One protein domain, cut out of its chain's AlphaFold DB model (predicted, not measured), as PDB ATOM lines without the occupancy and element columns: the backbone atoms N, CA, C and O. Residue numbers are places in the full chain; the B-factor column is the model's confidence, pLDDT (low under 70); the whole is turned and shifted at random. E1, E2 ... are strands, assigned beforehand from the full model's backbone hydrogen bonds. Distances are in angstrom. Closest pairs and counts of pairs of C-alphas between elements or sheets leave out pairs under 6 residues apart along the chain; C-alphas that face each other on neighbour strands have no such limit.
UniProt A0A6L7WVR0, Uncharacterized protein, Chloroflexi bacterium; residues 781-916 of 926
ATOM      1  N   ILE A 781      42.849  36.914  13.060       87.69
ATOM      2  CA  ILE A 781      42.530  35.629  12.447       87.69
ATOM      3  C   ILE A 781      41.497  34.931  13.309       87.69
ATOM      4  O   ILE A 781      41.613  34.912  14.534       87.69
ATOM      5  N   ILE A 782      40.502  34.340  12.656       89.19
ATOM      6  CA  ILE A 782      39.602  33.365  13.260       89.19
ATOM      7  C   ILE A 782      39.650  32.109  12.403       89.19
ATOM      8  O   ILE A 782      39.276  32.143  11.233       89.19
ATOM      9  N   SER A 783      40.120  31.010  12.976       91.69
ATOM     10  CA  SER A 783      40.072  29.689  12.357       91.69
ATOM     11  C   SER A 783      39.007  28.850  13.044       91.69
ATOM     12  O   SER A 783      38.955  28.817  14.272       91.69
ATOM     13  N   VAL A 784      38.146  28.218  12.251       90.25
ATOM     14  CA  VAL A 784      36.996  27.443  12.712       90.25
ATOM     15  C   VAL A 784      37.118  26.012  12.203       90.25
ATOM     16  O   VAL A 784      37.109  25.776  10.992       90.25
ATOM     17  N   ASP A 785      37.170  25.065  13.136       93.25
ATOM     18  CA  ASP A 785      36.995  23.636  12.888       93.25
ATOM     19  C   ASP A 785      35.746  23.160  13.627       93.25
ATOM     20  O   ASP A 785      35.638  23.340  14.835       93.25
ATOM     21  N   VAL A 786      34.778  22.598  12.911       92.00
ATOM     22  CA  VAL A 786      33.513  22.127  13.486       92.00
ATOM     23  C   VAL A 786      33.190  20.761  12.899       92.00
ATOM     24  O   VAL A 786      33.487  20.467  11.737       92.00
ATOM     25  N   SER A 787      32.575  19.913  13.709       92.56
ATOM     26  CA  SER A 787      32.109  18.576  13.363       92.56
ATOM     27  C   SER A 787      30.823  18.254  14.117       92.56
ATOM     28  O   SER A 787      30.514  18.868  15.134       92.56
ATOM     29  N   ALA A 788      30.078  17.271  13.623       91.38
ATOM     30  CA  ALA A 788      29.012  16.640  14.386       91.38
ATOM     31  C   ALA A 788      29.503  15.276  14.871       91.38
ATOM     32  O   ALA A 788      30.039  14.499  14.079       91.38
ATOM     33  N   GLN A 789      29.347  15.008  16.164       88.94
ATOM     34  CA  GLN A 789      29.752  13.765  16.806       88.94
ATOM     35  C   GLN A 789      28.774  13.424  17.937       88.94
ATOM     36  O   GLN A 789      28.516  14.267  18.794       88.94
ATOM     37  N   ASP A 790      28.287  12.180  17.968       84.75
ATOM     38  CA  ASP A 790      27.442  11.641  19.044       84.75
ATOM     39  C   ASP A 790      26.241  12.554  19.373       84.75
ATOM     40  O   ASP A 790      26.088  13.002  20.510       84.75
ATOM     41  N   ASP A 791      25.458  12.902  18.342       87.75
ATOM     42  CA  ASP A 791      24.304  13.822  18.375       87.75
ATOM     43  C   ASP A 791      24.599  15.261  18.847       87.75
ATOM     44  O   ASP A 791      23.696  16.093  18.922       87.75
ATOM     45  N   ALA A 792      25.865  15.601  19.090       92.38
ATOM     46  CA  ALA A 792      26.310  16.940  19.447       92.38
ATOM     47  C   ALA A 792      27.119  17.593  18.320       92.38
ATOM     48  O   ALA A 792      27.761  16.938  17.498       92.38
ATOM     49  N   ILE A 793      27.137  18.921  18.317       94.12
ATOM     50  CA  ILE A 793      27.998  19.735  17.463       94.12
ATOM     51  C   ILE A 793      29.215  20.138  18.292       94.12
ATOM     52  O   ILE A 793      29.094  20.834  19.299       94.12
ATOM     53  N   THR A 794      30.397  19.699  17.881       95.19
ATOM     54  CA  THR A 794      31.666  20.000  18.548       95.19
ATOM     55  C   THR A 794      32.550  20.831  17.636       95.19
ATOM     56  O   THR A 794      32.499  20.707  16.412       95.19
ATOM     57  N   GLY A 795      33.378  21.695  18.209       94.06
ATOM     58  CA  GLY A 795      34.311  22.463  17.403       94.06
ATOM     59  C   GLY A 795      35.371  23.191  18.204       94.06
ATOM     60  O   GLY A 795      35.292  23.301  19.424       94.06
ATOM     61  N   ALA A 796      36.357  23.697  17.478       94.31
ATOM     62  CA  ALA A 796      37.459  24.489  17.978       94.31
ATOM     63  C   ALA A 796      37.575  25.783  17.170       94.31
ATOM     64  O   ALA A 796      37.657  25.771  15.938       94.31
ATOM     65  N   ILE A 797      37.617  26.905  17.881       94.31
ATOM     66  CA  ILE A 797      37.794  28.240  17.321       94.31
ATOM     67  C   ILE A 797      39.118  28.790  17.844       94.31
ATOM     68  O   ILE A 797      39.276  29.000  19.044       94.31
ATOM     69  N   ILE A 798      40.069  29.055  16.952       93.12
ATOM     70  CA  ILE A 798      41.290  29.789  17.299       93.12
ATOM     71  C   ILE A 798      41.101  31.237  16.879       93.12
ATOM     72  O   ILE A 798      40.883  31.506  15.697       93.12
ATOM     73  N   THR A 799      41.220  32.167  17.825       91.81
ATOM     74  CA  THR A 799      41.195  33.602  17.530       91.81
ATOM     75  C   THR A 799      42.520  34.241  17.898       91.81
ATOM     76  O   THR A 799      43.010  34.017  19.004       91.81
ATOM     77  N   THR A 800      43.072  35.076  17.024       88.50
ATOM     78  CA  THR A 800      44.291  35.842  17.306       88.50
ATOM     79  C   THR A 800      44.082  37.314  17.001       88.50
ATOM     80  O   THR A 800      43.526  37.660  15.961       88.50
ATOM     81  N   ASN A 801      44.542  38.178  17.898       87.44
ATOM     82  CA  ASN A 801      44.465  39.632  17.829       87.44
ATOM     83  C   ASN A 801      45.817  40.230  18.252       87.44
ATOM     84  O   ASN A 801      45.965  40.717  19.374       87.44
ATOM     85  N   PRO A 802      46.823  40.214  17.365       81.00
ATOM     86  CA  PRO A 802      48.173  40.649  17.719       81.00
ATOM     87  C   PRO A 802      48.243  42.128  18.135       81.00
ATOM     88  O   PRO A 802      49.200  42.535  18.787       81.00
ATOM     89  N   THR A 803      47.241  42.937  17.782       79.12
ATOM     90  CA  THR A 803      47.184  44.368  18.100       79.12
ATOM     91  C   THR A 803      46.472  44.676  19.420       79.12
ATOM     92  O   THR A 803      46.533  45.815  19.878       79.12
ATOM     93  N   GLY A 804      45.757  43.715  20.020       76.56
ATOM     94  CA  GLY A 804      44.909  43.928  21.202       76.56
ATOM     95  C   GLY A 804      43.758  44.927  20.991       76.56
ATOM     96  O   GLY A 804      43.137  45.387  21.947       76.56
ATOM     97  N   THR A 805      43.468  45.314  19.746       74.69
ATOM     98  CA  THR A 805      42.450  46.327  19.425       74.69
ATOM     99  C   THR A 805      41.047  45.723  19.395       74.69
ATOM    100  O   THR A 805      40.893  44.541  19.107       74.69
ATOM    101  N   GLY A 806      40.004  46.533  19.615       67.19
ATOM    102  CA  GLY A 806      38.608  46.066  19.583       67.19
ATOM    103  C   GLY A 806      38.022  45.715  20.954       67.19
ATOM    104  O   GLY A 806      37.178  44.832  21.040       67.19
ATOM    105  N   GLY A 807      38.445  46.440  22.000       69.31
ATOM    106  CA  GLY A 807      38.035  46.311  23.411       69.31
ATOM    107  C   GLY A 807      36.543  46.082  23.693       69.31
ATOM    108  O   GLY A 807      36.193  45.545  24.737       69.31
ATOM    109  N   SER A 808      35.667  46.501  22.780       70.31
ATOM    110  CA  SER A 808      34.209  46.478  22.923       70.31
ATOM    111  C   SER A 808      33.501  45.366  22.143       70.31
ATOM    112  O   SER A 808      32.273  45.302  22.176       70.31
ATOM    113  N   VAL A 809      34.234  44.523  21.411       77.62
ATOM    114  CA  VAL A 809      33.658  43.454  20.583       77.62
ATOM    115  C   VAL A 809      33.540  42.178  21.429       77.62
ATOM    116  O   VAL A 809      34.539  41.633  21.892       77.62
ATOM    117  N   GLY A 810      32.317  41.703  21.646       85.81
ATOM    118  CA  GLY A 810      32.028  40.406  22.259       85.81
ATOM    119  C   GLY A 810      31.934  39.292  21.218       85.81
ATOM    120  O   GLY A 810      31.735  39.554  20.034       85.81
ATOM    121  N   MET A 811      32.059  38.044  21.665       91.25
ATOM    122  CA  MET A 811      31.786  36.855  20.854       91.25
ATOM    123  C   MET A 811      30.518  36.176  21.367       91.25
ATOM    124  O   MET A 811      30.296  36.093  22.575       91.25
ATOM    125  N   SER A 812      29.674  35.692  20.463       92.56
ATOM    126  CA  SER A 812      28.455  34.964  20.810       92.56
ATOM    127  C   SER A 812      28.107  33.920  19.760       92.56
ATOM    128  O   SER A 812      28.471  34.053  18.599       92.56
ATOM    129  N   TYR A 813      27.400  32.878  20.165       93.88
ATOM    130  CA  TYR A 813      26.817  31.880  19.289       93.88
ATOM    131  C   TYR A 813      25.345  32.212  19.072       93.88
ATOM    132  O   TYR A 813      24.656  32.605  20.015       93.88
ATOM    133  N   ALA A 814      24.861  32.034  17.849       91.56
ATOM    134  CA  ALA A 814      23.463  32.231  17.502       91.56
ATOM    135  C   ALA A 814      22.943  31.066  16.663       91.56
ATOM    136  O   ALA A 814      23.564  30.673  15.676       91.56
ATOM    137  N   GLU A 815      21.785  30.544  17.044       91.06
ATOM    138  CA  GLU A 815      21.031  29.561  16.273       91.06
ATOM    139  C   GLU A 815      19.884  30.276  15.555       91.06
ATOM    140  O   GLU A 815      19.211  31.125  16.138       91.06
ATOM    141  N   THR A 816      19.629  29.925  14.300       86.69
ATOM    142  CA  THR A 816      18.510  30.453  13.505       86.69
ATOM    143  C   THR A 816      17.866  29.329  12.707       86.69
ATOM    144  O   THR A 816      18.574  28.431  12.258       86.69
ATOM    145  N   SER A 817      16.547  29.371  12.519       82.38
ATOM    146  CA  SER A 817      15.867  28.412  11.644       82.38
ATOM    147  C   SER A 817      16.159  28.733  10.174       82.38
ATOM    148  O   SER A 817      16.257  29.906   9.797       82.38
ATOM    149  N   ARG A 818      16.316  27.697   9.348       75.19
ATOM    150  CA  ARG A 818      16.384  27.802   7.885       75.19
ATOM    151  C   ARG A 818      14.962  27.663   7.324       75.19
ATOM    152  O   ARG A 818      14.171  26.886   7.846       75.19
ATOM    153  N   ASN A 819      14.644  28.404   6.259       65.88
ATOM    154  CA  ASN A 819      13.351  28.355   5.546       65.88
ATOM    155  C   ASN A 819      12.132  28.919   6.311       65.88
ATOM    156  O   ASN A 819      11.074  28.297   6.325       65.88
ATOM    157  N   ASP A 820      12.263  30.092   6.942       57.31
ATOM    158  CA  ASP A 820      11.159  30.784   7.641       57.31
ATOM    159  C   ASP A 820      10.503  29.977   8.785       57.31
ATOM    160  O   ASP A 820       9.373  30.257   9.196       57.31
ATOM    161  N   GLY A 821      11.205  28.983   9.340       59.16
ATOM    162  CA  GLY A 821      10.751  28.272  10.531       59.16
ATOM    163  C   GLY A 821      10.710  29.171  11.778       59.16
ATOM    164  O   GLY A 821      11.233  30.293  11.780       59.16
ATOM    165  N   PRO A 822      10.056  28.713  12.862       59.56
ATOM    166  CA  PRO A 822       9.853  29.523  14.056       59.56
ATOM    167  C   PRO A 822      11.189  30.020  14.639       59.56
ATOM    168  O   PRO A 822      12.191  29.299  14.597       59.56
ATOM    169  N   PRO A 823      11.229  31.240  15.210       67.81
ATOM    170  CA  PRO A 823      12.443  31.775  15.809       67.81
ATOM    171  C   PRO A 823      12.925  30.843  16.919       67.81
ATOM    172  O   PRO A 823      12.202  30.538  17.865       67.81
ATOM    173  N   THR A 824      14.176  30.407  16.814       72.00
ATOM    174  CA  THR A 824      14.753  29.455  17.764       72.00
ATOM    175  C   THR A 824      15.094  30.139  19.090       72.00
ATOM    176  O   THR A 824      15.158  29.474  20.112       72.00
ATOM    177  N   HIS A 825      15.306  31.461  19.138       77.44
ATOM    178  CA  HIS A 825      15.796  32.189  20.327       77.44
ATOM    179  C   HIS A 825      17.142  31.668  20.880       77.44
ATOM    180  O   HIS A 825      17.421  31.820  22.070       77.44
ATOM    181  N   GLY A 826      17.963  31.018  20.051       83.06
ATOM    182  CA  GLY A 826      19.248  30.465  20.490       83.06
ATOM    183  C   GLY A 826      20.324  31.518  20.446       83.06
ATOM    184  O   GLY A 826      20.728  31.929  19.363       83.06
ATOM    185  N   PHE A 827      20.759  31.967  21.618       89.19
ATOM    186  CA  PHE A 827      21.816  32.954  21.748       89.19
ATOM    187  C   PHE A 827      22.640  32.671  22.999       89.19
ATOM    188  O   PHE A 827      22.101  32.623  24.108       89.19
ATOM    189  N   TRP A 828      23.950  32.521  22.829       93.31
ATOM    190  CA  TRP A 828      24.882  32.236  23.913       93.31
ATOM    191  C   TRP A 828      26.073  33.175  23.799       93.31
ATOM    192  O   TRP A 828      26.815  33.121  22.828       93.31
ATOM    193  N   LEU A 829      26.292  34.034  24.790       91.62
ATOM    194  CA  LEU A 829      27.558  34.766  24.873       91.62
ATOM    195  C   LEU A 829      28.701  33.747  25.018       91.62
ATOM    196  O   LEU A 829      28.534  32.763  25.730       91.62
ATOM    197  N   SER A 830      29.838  33.966  24.367       93.56
ATOM    198  CA  SER A 830      31.048  33.178  24.611       93.56
ATOM    199  C   SER A 830      31.820  33.767  25.794       93.56
ATOM    200  O   SER A 830      31.698  34.951  26.112       93.56
ATOM    201  N   ALA A 831      32.579  32.933  26.494       91.81
ATOM    202  CA  ALA A 831      33.580  33.330  27.478       91.81
ATOM    203  C   ALA A 831      34.887  33.777  26.813       91.81
ATOM    204  O   ALA A 831      35.710  34.420  27.460       91.81
ATOM    205  N   GLY A 832      35.077  33.445  25.534       88.94
ATOM    206  CA  GLY A 832      36.183  33.952  24.739       88.94
ATOM    207  C   GLY A 832      35.996  35.428  24.396       88.94
ATOM    208  O   GLY A 832      34.884  35.909  24.165       88.94
ATOM    209  N   HIS A 833      37.112  36.148  24.310       85.12
ATOM    210  CA  HIS A 833      37.131  37.568  23.974       85.12
ATOM    211  C   HIS A 833      38.046  37.829  22.786       85.12
ATOM    212  O   HIS A 833      39.235  37.534  22.839       85.12
ATOM    213  N   ILE A 834      37.536  38.469  21.732       83.19
ATOM    214  CA  ILE A 834      38.356  38.786  20.551       83.19
ATOM    215  C   ILE A 834      39.515  39.745  20.869       83.19
ATOM    216  O   ILE A 834      40.422  39.911  20.063       83.19
ATOM    217  N   THR A 835      39.489  40.408  22.026       81.94
ATOM    218  CA  THR A 835      40.550  41.293  22.525       81.94
ATOM    219  C   THR A 835      41.771  40.536  23.035       81.94
ATOM    220  O   THR A 835      42.837  41.137  23.154       81.94
ATOM    221  N   ALA A 836      41.636  39.240  23.330       84.94
ATOM    222  CA  ALA A 836      42.754  38.405  23.737       84.94
ATOM    223  C   ALA A 836      43.786  38.321  22.595       84.94
ATOM    224  O   ALA A 836      43.393  38.063  21.454       84.94
ATOM    225  N   PRO A 837      45.098  38.494  22.869       86.44
ATOM    226  CA  PRO A 837      46.133  38.427  21.837       86.44
ATOM    227  C   PRO A 837      46.083  37.138  21.018       86.44
ATOM    228  O   PRO A 837      46.283  37.150  19.803       86.44
ATOM    229  N   ALA A 838      45.772  36.034  21.688       88.81
ATOM    230  CA  ALA A 838      45.448  34.756  21.096       88.81
ATOM    231  C   ALA A 838      44.681  33.906  22.117       88.81
ATOM    232  O   ALA A 838      44.963  34.006  23.308       88.81
ATOM    233  N   GLN A 839      43.730  33.100  21.652       93.31
ATOM    234  CA  GLN A 839      42.989  32.140  22.477       93.31
ATOM    235  C   GLN A 839      42.459  30.989  21.610       93.31
ATOM    236  O   GLN A 839      42.200  31.164  20.410       93.31
ATOM    237  N   ARG A 840      42.267  29.824  22.223       94.44
ATOM    238  CA  ARG A 840      41.529  28.688  21.665       94.44
ATOM    239  C   ARG A 840      40.250  28.471  22.464       94.44
ATOM    240  O   ARG A 840      40.287  28.397  23.688       94.44
ATOM    241  N   ILE A 841      39.135  28.338  21.758       95.50
ATOM    242  CA  ILE A 841      37.818  28.059  22.322       95.50
ATOM    243  C   ILE A 841      37.369  26.706  21.781       95.50
ATOM    244  O   ILE A 841      37.057  26.590  20.598       95.50
ATOM    245  N   ASP A 842      37.334  25.692  22.632       95.94
ATOM    246  CA  ASP A 842      36.728  24.403  22.314       95.94
ATOM    247  C   ASP A 842      35.277  24.423  22.812       95.94
ATOM    248  O   ASP A 842      35.025  24.780  23.963       95.94
ATOM    249  N   PHE A 843      34.307  24.074  21.968       96.50
ATOM    250  CA  PHE A 843      32.889  24.089  22.329       96.50
ATOM    251  C   PHE A 843      32.193  22.767  22.009       96.50
ATOM    252  O   PHE A 843      32.550  22.048  21.073       96.50
ATOM    253  N   ARG A 844      31.154  22.471  22.792       96.38
ATOM    254  CA  ARG A 844      30.195  21.392  22.561       96.38
ATOM    255  C   ARG A 844      28.795  21.964  22.704       96.38
ATOM    256  O   ARG A 844      28.414  22.430  23.775       96.38
ATOM    257  N   TYR A 845      28.045  21.925  21.617       95.81
ATOM    258  CA  TYR A 845      26.653  22.319  21.552       95.81
ATOM    259  C   TYR A 845      25.790  21.072  21.373       95.81
ATOM    260  O   TYR A 845      25.954  20.333  20.407       95.81
ATOM    261  N   ASP A 846      24.902  20.832  22.326       94.00
ATOM    262  CA  ASP A 846      23.870  19.805  22.255       94.00
ATOM    263  C   ASP A 846      22.588  20.439  21.683       94.00
ATOM    264  O   ASP A 846      21.987  21.278  22.363       94.00
ATOM    265  N   PRO A 847      22.174  20.090  20.451       91.12
ATOM    266  CA  PRO A 847      20.979  20.653  19.832       91.12
ATOM    267  C   PRO A 847      19.667  20.263  20.523       91.12
ATOM    268  O   PRO A 847      18.713  21.038  20.458       91.12
ATOM    269  N   ASP A 848      19.608  19.101  21.184       87.88
ATOM    270  CA  ASP A 848      18.392  18.592  21.834       87.88
ATOM    271  C   ASP A 848      18.108  19.379  23.116       87.88
ATOM    272  O   ASP A 848      17.036  19.958  23.308       87.88
ATOM    273  N   THR A 849      19.127  19.504  23.972       89.62
ATOM    274  CA  THR A 849      19.006  20.273  25.221       89.62
ATOM    275  C   THR A 849      19.300  21.763  25.051       89.62
ATOM    276  O   THR A 849      19.121  22.545  25.987       89.62
ATOM    277  N   ARG A 850      19.772  22.174  23.867       91.12
ATOM    278  CA  ARG A 850      20.243  23.534  23.548       91.12
ATOM    279  C   ARG A 850      21.274  24.056  24.544       91.12
ATOM    280  O   ARG A 850      21.301  25.246  24.892       91.12
ATOM    281  N   THR A 851      22.121  23.140  24.992       93.81
ATOM    282  CA  THR A 851      23.184  23.397  25.953       93.81
ATOM    283  C   THR A 851      24.486  23.625  25.207       93.81
ATOM    284  O   THR A 851      24.954  22.751  24.482       93.81
ATOM    285  N   LEU A 852      25.091  24.794  25.404       96.12
ATOM    286  CA  LEU A 852      26.414  25.120  24.888       96.12
ATOM    287  C   LEU A 852      27.414  25.149  26.044       96.12
ATOM    288  O   LEU A 852      27.316  25.988  26.942       96.12
ATOM    289  N   ALA A 853      28.369  24.225  26.017       96.69
ATOM    290  CA  ALA A 853      29.529  24.201  26.898       96.69
ATOM    291  C   ALA A 853      30.767  24.670  26.127       96.69
ATOM    292  O   ALA A 853      30.927  24.340  24.952       96.69
ATOM    293  N   GLU A 854      31.646  25.428  26.782       96.44
ATOM    294  CA  GLU A 854      32.883  25.918  26.172       96.44
ATOM    295  C   GLU A 854      34.066  25.825  27.143       96.44
ATOM    296  O   GLU A 854      33.917  25.942  28.362       96.44
ATOM    297  N   THR A 855      35.252  25.633  26.580       96.19
ATOM    298  CA  THR A 855      36.547  25.658  27.257       96.19
ATOM    299  C   THR A 855      37.409  26.698  26.558       96.19
ATOM    300  O   THR A 855      37.600  26.613  25.348       96.19
ATOM    301  N   VAL A 856      37.927  27.678  27.297       94.44
ATOM    302  CA  VAL A 856      38.782  28.742  26.750       94.44
ATOM    303  C   VAL A 856      40.192  28.556  27.288       94.44
ATOM    304  O   VAL A 856      40.396  28.552  28.500       94.44
ATOM    305  N   ASP A 857      41.155  28.342  26.395       92.38
ATOM    306  CA  ASP A 857      42.561  28.070  26.727       92.38
ATOM    307  C   ASP A 857      42.733  26.948  27.770       92.38
ATOM    308  O   ASP A 857      43.551  27.022  28.688       92.38
ATOM    309  N   GLY A 858      41.920  25.894  27.645       90.31
ATOM    310  CA  GLY A 858      41.916  24.746  28.557       90.31
ATOM    311  C   GLY A 858      41.150  24.958  29.870       90.31
ATOM    312  O   GLY A 858      41.064  24.029  30.671       90.31
ATOM    313  N   ARG A 859      40.570  26.141  30.107       94.25
ATOM    314  CA  ARG A 859      39.716  26.418  31.267       94.25
ATOM    315  C   ARG A 859      38.245  26.192  30.929       94.25
ATOM    316  O   ARG A 859      37.694  26.880  30.074       94.25
ATOM    317  N   GLU A 860      37.599  25.269  31.632       94.00
ATOM    318  CA  GLU A 860      36.167  24.996  31.468       94.00
ATOM    319  C   GLU A 860      35.297  26.156  31.981       94.00
ATOM    320  O   GLU A 860      35.555  26.733  33.047       94.00
ATOM    321  N   HIS A 861      34.236  26.471  31.236       94.19
ATOM    322  CA  HIS A 861      33.210  27.435  31.621       94.19
ATOM    323  C   HIS A 861      31.847  26.750  31.811       94.19
ATOM    324  O   HIS A 861      31.555  25.760  31.136       94.19
ATOM    325  N   PRO A 862      30.982  27.266  32.712       92.56
ATOM    326  CA  PRO A 862      29.669  26.678  32.954       92.56
ATOM    327  C   PRO A 862      28.827  26.573  31.670       92.56
ATOM    328  O   PRO A 862      28.751  27.560  30.926       92.56
ATOM    329  N   PRO A 863      28.154  25.432  31.424       92.44
ATOM    330  CA  PRO A 863      27.254  25.282  30.290       92.44
ATOM    331  C   PRO A 863      26.110  26.295  30.332       92.44
ATOM    332  O   PRO A 863      25.585  26.635  31.394       92.44
ATOM    333  N   ARG A 864      25.704  26.765  29.155       93.50
ATOM    334  CA  ARG A 864      24.659  27.776  28.980       93.50
ATOM    335  C   ARG A 864      23.505  27.172  28.190       93.50
ATOM    336  O   ARG A 864      23.730  26.546  27.161       93.50
ATOM    337  N   ILE A 865      22.275  27.383  28.647       90.56
ATOM    338  CA  ILE A 865      21.075  26.744  28.088       90.56
ATOM    339  C   ILE A 865      20.165  27.822  27.492       90.56
ATOM    340  O   ILE A 865      19.837  28.799  28.170       90.56
ATOM    341  N   ALA A 866      19.764  27.664  26.227       86.69
ATOM    342  CA  ALA A 866      18.753  28.528  25.610       86.69
ATOM    343  C   ALA A 866      17.328  28.049  25.945       86.69
ATOM    344  O   ALA A 866      17.119  26.919  26.370       86.69
ATOM    345  N   ARG A 867      16.311  28.905  25.764       80.44
ATOM    346  CA  ARG A 867      14.911  28.533  26.065       80.44
ATOM    347  C   ARG A 867      14.466  27.327  25.232       80.44
ATOM    348  O   ARG A 867      14.662  27.332  24.025       80.44
ATOM    349  N   ASN A 868      13.787  26.351  25.830       67.44
ATOM    350  CA  ASN A 868      13.225  25.237  25.063       67.44
ATOM    351  C   ASN A 868      12.189  25.739  24.046       67.44
ATOM    352  O   ASN A 868      11.263  26.474  24.396       67.44
ATOM    353  N   ALA A 869      12.352  25.325  22.794       68.88
ATOM    354  CA  ALA A 869      11.375  25.473  21.724       68.88
ATOM    355  C   ALA A 869      11.058  24.073  21.173       68.88
ATOM    356  O   ALA A 869      11.759  23.115  21.482       68.88
ATOM    357  N   ASN A 870       9.992  23.926  20.391       66.19
ATOM    358  CA  ASN A 870       9.723  22.673  19.685       66.19
ATOM    359  C   ASN A 870      10.560  22.692  18.391       66.19
ATOM    360  O   ASN A 870      10.301  23.523  17.525       66.19
ATOM    361  N   LEU A 871      11.612  21.867  18.305       68.62
ATOM    362  CA  LEU A 871      12.779  22.119  17.432       68.62
ATOM    363  C   LEU A 871      12.863  21.247  16.176       68.62
ATOM    364  O   LEU A 871      13.901  21.240  15.526       68.62
ATOM    365  N   SER A 872      11.825  20.500  15.801       82.94
ATOM    366  CA  SER A 872      11.906  19.765  14.528       82.94
ATOM    367  C   SER A 872      12.019  20.751  13.360       82.94
ATOM    368  O   SER A 872      11.215  21.678  13.263       82.94
ATOM    369  N   GLY A 873      13.016  20.563  12.498       86.56
ATOM    370  CA  GLY A 873      13.283  21.449  11.366       86.56
ATOM    371  C   GLY A 873      14.765  21.613  11.052       86.56
ATOM    372  O   GLY A 873      15.624  20.971  11.655       86.56
ATOM    373  N   ASP A 874      15.035  22.490  10.089       87.88
ATOM    374  CA  ASP A 874      16.380  22.854   9.666       87.88
ATOM    375  C   ASP A 874      16.851  24.102  10.415       87.88
ATOM    376  O   ASP A 874      16.147  25.113  10.514       87.88
ATOM    377  N   HIS A 875      18.075  24.036  10.916       89.19
ATOM    378  CA  HIS A 875      18.693  25.038  11.765       89.19
ATOM    379  C   HIS A 875      20.090  25.383  11.273       89.19
ATOM    380  O   HIS A 875      20.705  24.696  10.452       89.19
ATOM    381  N   ARG A 876      20.579  26.500  11.793       89.62
ATOM    382  CA  ARG A 876      21.867  27.079  11.455       89.62
ATOM    383  C   ARG A 876      22.509  27.670  12.693       89.62
ATOM    384  O   ARG A 876      21.943  28.587  13.287       89.62
ATOM    385  N   LEU A 877      23.713  27.209  13.011       92.25
ATOM    386  CA  LEU A 877      24.556  27.724  14.082       92.25
ATOM    387  C   LEU A 877      25.624  28.672  13.520       92.25
ATOM    388  O   LEU A 877      26.329  28.353  12.556       92.25
ATOM    389  N   ARG A 878      25.759  29.846  14.136       91.25
ATOM    390  CA  ARG A 878      26.700  30.907  13.755       91.25
ATOM    391  C   ARG A 878      27.496  31.389  14.958       91.25
ATOM    392  O   ARG A 878      26.988  31.390  16.073       91.25
ATOM    393  N   LEU A 879      28.702  31.879  14.700       91.31
ATOM    394  CA  LEU A 879      29.478  32.711  15.609       91.31
ATOM    395  C   LEU A 879      29.325  34.173  15.176       91.31
ATOM    396  O   LEU A 879      29.574  34.518  14.022       91.31
ATOM    397  N   LEU A 880      28.916  35.030  16.098       87.81
ATOM    398  CA  LEU A 880      28.768  36.466  15.921       87.81
ATOM    399  C   LEU A 880      29.842  37.177  16.741       87.81
ATOM    400  O   LEU A 880      29.979  36.940  17.943       87.81
ATOM    401  N   LEU A 881      30.597  38.057  16.092       86.50
ATOM    402  CA  LEU A 881      31.436  39.039  16.769       86.50
ATOM    403  C   LEU A 881      30.683  40.354  16.765       86.50
ATOM    404  O   LEU A 881      30.429  40.873  15.684       86.50
ATOM    405  N   SER A 882      30.320  40.886  17.928       78.94
ATOM    406  CA  SER A 882      29.370  42.001  18.010       78.94
ATOM    407  C   SER A 882      29.822  43.069  19.004       78.94
ATOM    408  O   SER A 882      30.260  42.761  20.110       78.94
ATOM    409  N   ARG A 883      29.678  44.348  18.640       71.12
ATOM    410  CA  ARG A 883      29.812  45.493  19.560       71.12
ATOM    411  C   ARG A 883      28.428  45.947  19.998       71.12
ATOM    412  O   ARG A 883      27.718  46.597  19.231       71.12
ATOM    413  N   GLY A 884      28.033  45.610  21.225       66.62
ATOM    414  CA  GLY A 884      26.669  45.855  21.702       66.62
ATOM    415  C   GLY A 884      25.649  45.034  20.906       66.62
ATOM    416  O   GLY A 884      25.776  43.818  20.831       66.62
ATOM    417  N   LEU A 885      24.657  45.694  20.296       52.06
ATOM    418  CA  LEU A 885      23.616  45.057  19.467       52.06
ATOM    419  C   LEU A 885      24.001  44.906  17.983       52.06
ATOM    420  O   LEU A 885      23.128  44.655  17.157       52.06
ATOM    421  N   ILE A 886      25.267  45.133  17.619       51.81
ATOM    422  CA  ILE A 886      25.663  45.244  16.214       51.81
ATOM    423  C   ILE A 886      26.709  44.190  15.824       51.81
ATOM    424  O   ILE A 886      27.850  44.247  16.286       51.81
ATOM    425  N   ASP A 887      26.343  43.282  14.915       57.12
ATOM    426  CA  ASP A 887      27.158  42.138  14.456       57.12
ATOM    427  C   ASP A 887      28.265  42.559  13.479       57.12
ATOM    428  O   ASP A 887      27.999  42.905  12.328       57.12
ATOM    429  N   ASP A 888      29.511  42.671  13.952       65.19
ATOM    430  CA  ASP A 888      30.686  43.117  13.174       65.19
ATOM    431  C   ASP A 888      31.157  42.045  12.194       65.19
ATOM    432  O   ASP A 888      31.651  42.368  11.113       65.19
ATOM    433  N   LEU A 889      30.970  40.775  12.551       76.56
ATOM    434  CA  LEU A 889      31.231  39.644  11.676       76.56
ATOM    435  C   LEU A 889      30.323  38.472  12.061       76.56
ATOM    436  O   LEU A 889      30.198  38.142  13.238       76.56
ATOM    437  N   SER A 890      29.712  37.833  11.063       80.06
ATOM    438  CA  SER A 890      28.931  36.606  11.231       80.06
ATOM    439  C   SER A 890      29.636  35.463  10.509       80.06
ATOM    440  O   SER A 890      29.831  35.519   9.294       80.06
ATOM    441  N   ILE A 891      30.042  34.447  11.265       83.38
ATOM    442  CA  ILE A 891      30.748  33.266  10.775       83.38
ATOM    443  C   ILE A 891      29.807  32.075  10.882       83.38
ATOM    444  O   ILE A 891      29.284  31.770  11.953       83.38
ATOM    445  N   LEU A 892      29.582  31.397   9.763       84.25
ATOM    446  CA  LEU A 892      28.782  30.182   9.745       84.25
ATOM    447  C   LEU A 892      29.587  29.023  10.342       84.25
ATOM    448  O   LEU A 892      30.723  28.809   9.928       84.25
ATOM    449  N   LEU A 893      29.001  28.298  11.296       89.38
ATOM    450  CA  LEU A 893      29.645  27.151  11.941       89.38
ATOM    451  C   LEU A 893      29.105  25.833  11.384       89.38
ATOM    452  O   LEU A 893      29.873  24.971  10.962       89.38
ATOM    453  N   MET A 894      27.779  25.681  11.377       89.88
ATOM    454  CA  MET A 894      27.120  24.445  10.964       89.88
ATOM    455  C   MET A 894      25.678  24.694  10.537       89.88
ATOM    456  O   MET A 894      24.965  25.473  11.168       89.88
ATOM    457  N   ASP A 895      25.246  23.970   9.511       89.19
ATOM    458  CA  ASP A 895      23.833  23.759   9.205       89.19
ATOM    459  C   ASP A 895      23.443  22.356   9.663       89.19
ATOM    460  O   ASP A 895      24.225  21.424   9.495       89.19
ATOM    461  N   TYR A 896      22.259  22.188  10.247       91.44
ATOM    462  CA  TYR A 896      21.817  20.887  10.744       91.44
ATOM    463  C   TYR A 896      20.299  20.734  10.739       91.44
ATOM    464  O   TYR A 896      19.573  21.723  10.702       91.44
ATOM    465  N   SER A 897      19.823  19.493  10.802       90.31
ATOM    466  CA  SER A 897      18.395  19.168  10.861       90.31
ATOM    467  C   SER A 897      18.083  18.334  12.093       90.31
ATOM    468  O   SER A 897      18.770  17.346  12.367       90.31
ATOM    469  N   LEU A 898      17.003  18.694  12.784       89.88
ATOM    470  CA  LEU A 898      16.483  17.958  13.930       89.88
ATOM    471  C   LEU A 898      15.134  17.315  13.611       89.88
ATOM    472  O   LEU A 898      14.266  17.930  12.985       89.88
ATOM    473  N   ARG A 899      14.922  16.096  14.109       89.62
ATOM    474  CA  ARG A 899      13.610  15.431  14.130       89.62
ATOM    475  C   ARG A 899      13.470  14.639  15.409       89.62
ATOM    476  O   ARG A 899      14.342  13.847  15.735       89.62
ATOM    477  N   GLU A 900      12.354  14.855  16.104       84.75
ATOM    478  CA  GLU A 900      12.059  14.159  17.367       84.75
ATOM    479  C   GLU A 900      13.188  14.323  18.411       84.75
ATOM    480  O   GLU A 900      13.440  13.423  19.200       84.75
ATOM    481  N   GLY A 901      13.884  15.470  18.396       77.12
ATOM    482  CA  GLY A 901      15.028  15.761  19.275       77.12
ATOM    483  C   GLY A 901      16.380  15.237  18.771       77.12
ATOM    484  O   GLY A 901      17.417  15.681  19.243       77.12
ATOM    485  N   GLY A 902      16.406  14.359  17.761       85.62
ATOM    486  CA  GLY A 902      17.641  13.790  17.212       85.62
ATOM    487  C   GLY A 902      18.241  14.585  16.048       85.62
ATOM    488  O   GLY A 902      17.512  15.075  15.177       85.62
ATOM    489  N   LEU A 903      19.576  14.657  16.000       89.50
ATOM    490  CA  LEU A 903      20.366  15.234  14.908       89.50
ATOM    491  C   LEU A 903      20.405  14.277  13.708       89.50
ATOM    492  O   LEU A 903      21.106  13.272  13.723       89.50
ATOM    493  N   ILE A 904      19.660  14.579  12.642       91.31
ATOM    494  CA  ILE A 904      19.611  13.702  11.455       91.31
ATOM    495  C   ILE A 904      20.689  14.062  10.440       91.31
ATOM    496  O   ILE A 904      21.226  13.201   9.745       91.31
ATOM    497  N   SER A 905      20.938  15.358  10.283       89.50
ATOM    498  CA  SER A 905      21.858  15.874   9.281       89.50
ATOM    499  C   SER A 905      22.674  17.002   9.885       89.50
ATOM    500  O   SER A 905      22.163  17.776  10.694       89.50
ATOM    501  N   ALA A 906      23.944  17.072   9.506       87.56
ATOM    502  CA  ALA A 906      24.851  18.114   9.935       87.56
ATOM    503  C   ALA A 906      25.881  18.375   8.838       87.56
ATOM    504  O   ALA A 906      26.501  17.454   8.305       87.56
ATOM    505  N   GLN A 907      26.069  19.645   8.514       87.25
ATOM    506  CA  GLN A 907      26.984  20.115   7.493       87.25
ATOM    507  C   GLN A 907      27.924  21.156   8.118       87.25
ATOM    508  O   GLN A 907      27.514  22.302   8.333       87.25
ATOM    509  N   PRO A 908      29.171  20.777   8.446       85.12
ATOM    510  CA  PRO A 908      30.136  21.697   9.036       85.12
ATOM    511  C   PRO A 908      30.668  22.697   8.008       85.12
ATOM    512  O   PRO A 908      30.892  22.351   6.847       85.12
ATOM    513  N   PHE A 909      30.956  23.918   8.461       81.00
ATOM    514  CA  PHE A 909      31.626  24.950   7.672       81.00
ATOM    515  C   PHE A 909      33.000  25.252   8.268       81.00
ATOM    516  O   PHE A 909      33.161  26.111   9.133       81.00
ATOM    517  N   ARG A 910      34.011  24.516   7.795       84.88
ATOM    518  CA  ARG A 910      35.407  24.696   8.213       84.88
ATOM    519  C   ARG A 910      36.061  25.799   7.402       84.88
ATOM    520  O   ARG A 910      36.157  25.688   6.178       84.88
ATOM    521  N   GLN A 911      36.506  26.859   8.066       82.56
ATOM    522  CA  GLN A 911      37.042  28.025   7.372       82.56
ATOM    523  C   GLN A 911      37.961  28.864   8.259       82.56
ATOM    524  O   GLN A 911      37.794  28.945   9.474       82.56
ATOM    525  N   THR A 912      38.897  29.555   7.614       82.75
ATOM    526  CA  THR A 912      39.749  30.560   8.247       82.75
ATOM    527  C   THR A 912      39.460  31.934   7.665       82.75
ATOM    528  O   THR A 912      39.440  32.134   6.449       82.75
ATOM    529  N   TYR A 913      39.254  32.893   8.556       79.19
ATOM    530  CA  TYR A 913      38.984  34.287   8.257       79.19
ATOM    531  C   TYR A 913      40.185  35.115   8.688       79.19
ATOM    532  O   TYR A 913      40.584  35.071   9.847       79.19
ATOM    533  N   VAL A 914      40.738  35.883   7.753       79.94
ATOM    534  CA  VAL A 914      41.741  36.915   8.027       79.94
ATOM    535  C   VAL A 914      41.071  38.250   7.763       79.94
ATOM    536  O   VAL A 914      40.547  38.471   6.668       79.94
ATOM    537  N   PHE A 915      41.056  39.125   8.758       73.56
ATOM    538  CA  PHE A 915      40.419  40.431   8.663       73.56
ATOM    539  C   PHE A 915      41.206  41.464   9.458       73.56
ATOM    540  O   PHE A 915      42.061  41.130  10.273       73.56
ATOM    541  N   ASP A 916      40.903  42.731   9.208       70.38
ATOM    542  CA  ASP A 916      41.375  43.831  10.033       70.38
ATOM    543  C   ASP A 916      40.185  44.312  10.862       70.38
ATOM    544  O   ASP A 916      39.142  44.671  10.305       70.38
TER     545      ASP A 916
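Overview. This is residues 781 to 916 of the 926 residues of an uncharacterized protein of Chloroflexi bacterium (UniProt A0A6L7WVR0). Two antiparallel sheets lie face to face as a sandwich, a larger one of six strands in the order E7, E6, E5, E2, E1, E11 and a smaller one of five in the order E4, E3, E8, E9, E10, with the strands of the one at 14 degrees to those of the other. Both sheets are twisted and the smaller is also curled; along one side of the sandwich edge strand E10 of the smaller sheet runs on into edge strand E11 of the larger. The printed part has 136 residues with eleven named strands, E1 to E11 in chain order, and no named helix; the class is all strand. The whole is compact, with a radius of gyration of the C-alphas of 14.5 A, and elongated, spanning 46 by 29 by 26 A.

Arrangement. In the larger sheet, E2 (residues 792 to 800) has E1 (781 to 789) and E5 (838 to 846) as antiparallel neighbours. E1 and E2 form a hairpin, with N 787 and O 794 2.8 A apart, within hydrogen-bond range; between E5 and E2, N 797 and O 841 are also 2.8 A apart. E5, E6 (851 to 856) and E7 (859 to 865) form a meander, each strand the antiparallel neighbour of the one before; N 844 and O 853 are 2.9 A apart, and N 852 and O 864 2.8 A. At the other edge, E11 (911 to 915) is antiparallel to E1 at 160 degrees, with N 913 and O 782 2.8 A apart. The smaller sheet has edge strand E4 (826 to 829) beside E3 (809 to 817), a hairpin with N 813 and O 828 2.7 A apart. E3 is antiparallel to E8 (873 to 883), where N 880 and O 812 are 2.7 A apart. E8, E9 (886 to 899) and E10 (902 to 908) form a second meander, with N 879 and O 891 2.8 A apart and N 907 and O 895 2.7 A. E8 bends by 51 degrees at residue 879 and E9 by 91 degrees at residue 889. The parts of the two sheets that face each other are 8.9 A centre to centre, with best planes 5 degrees apart. Between the sheets, the closest C-alphas of E1 and E10 are those of Val 786 and Pro 908, 5.6 A apart, and those of E4 and E7 are Trp 828 and Arg 864, 6.8 A. E2 and E9 are near each other, while E5 and E8 are apart.

Along the chain. E1 begins at C-alpha 781 (42.530, 35.629, 12.447) and is 25.7 A long; E2 is 26.2 A, E3 25.0 A and E5 26.3 A. E8 measures 30.3 A and E9, the longest strand with 14 residues, 32.2 A from C-alpha 886 (25.663, 45.244, 16.214) to C-alpha 899. E7 is 18.9 A, E10 16.9 A and E6 16.5 A. The short strands are E4, 10.3 A, and E11, 12.9 A, which ends at C-alpha 915 (40.419, 40.431, 8.663).

Size, cuts and confidence. The two C-alphas farthest apart, those of Thr 803 and Glu 900, are 46.3 A apart, and those of Ile 781 and Asp 916, first and last printed, 8.6 A. The printed part has no cut, and no link is long. The chain changes sheets at the links E2 to E3, E4 to E5, E7 to E8 and E10 to E11, of which the last is tight and the others short. The mean pLDDT of the printed part is 85.0; residues 806 to 807, 819 to 823, 868 to 871 and 884 to 888 are under 70.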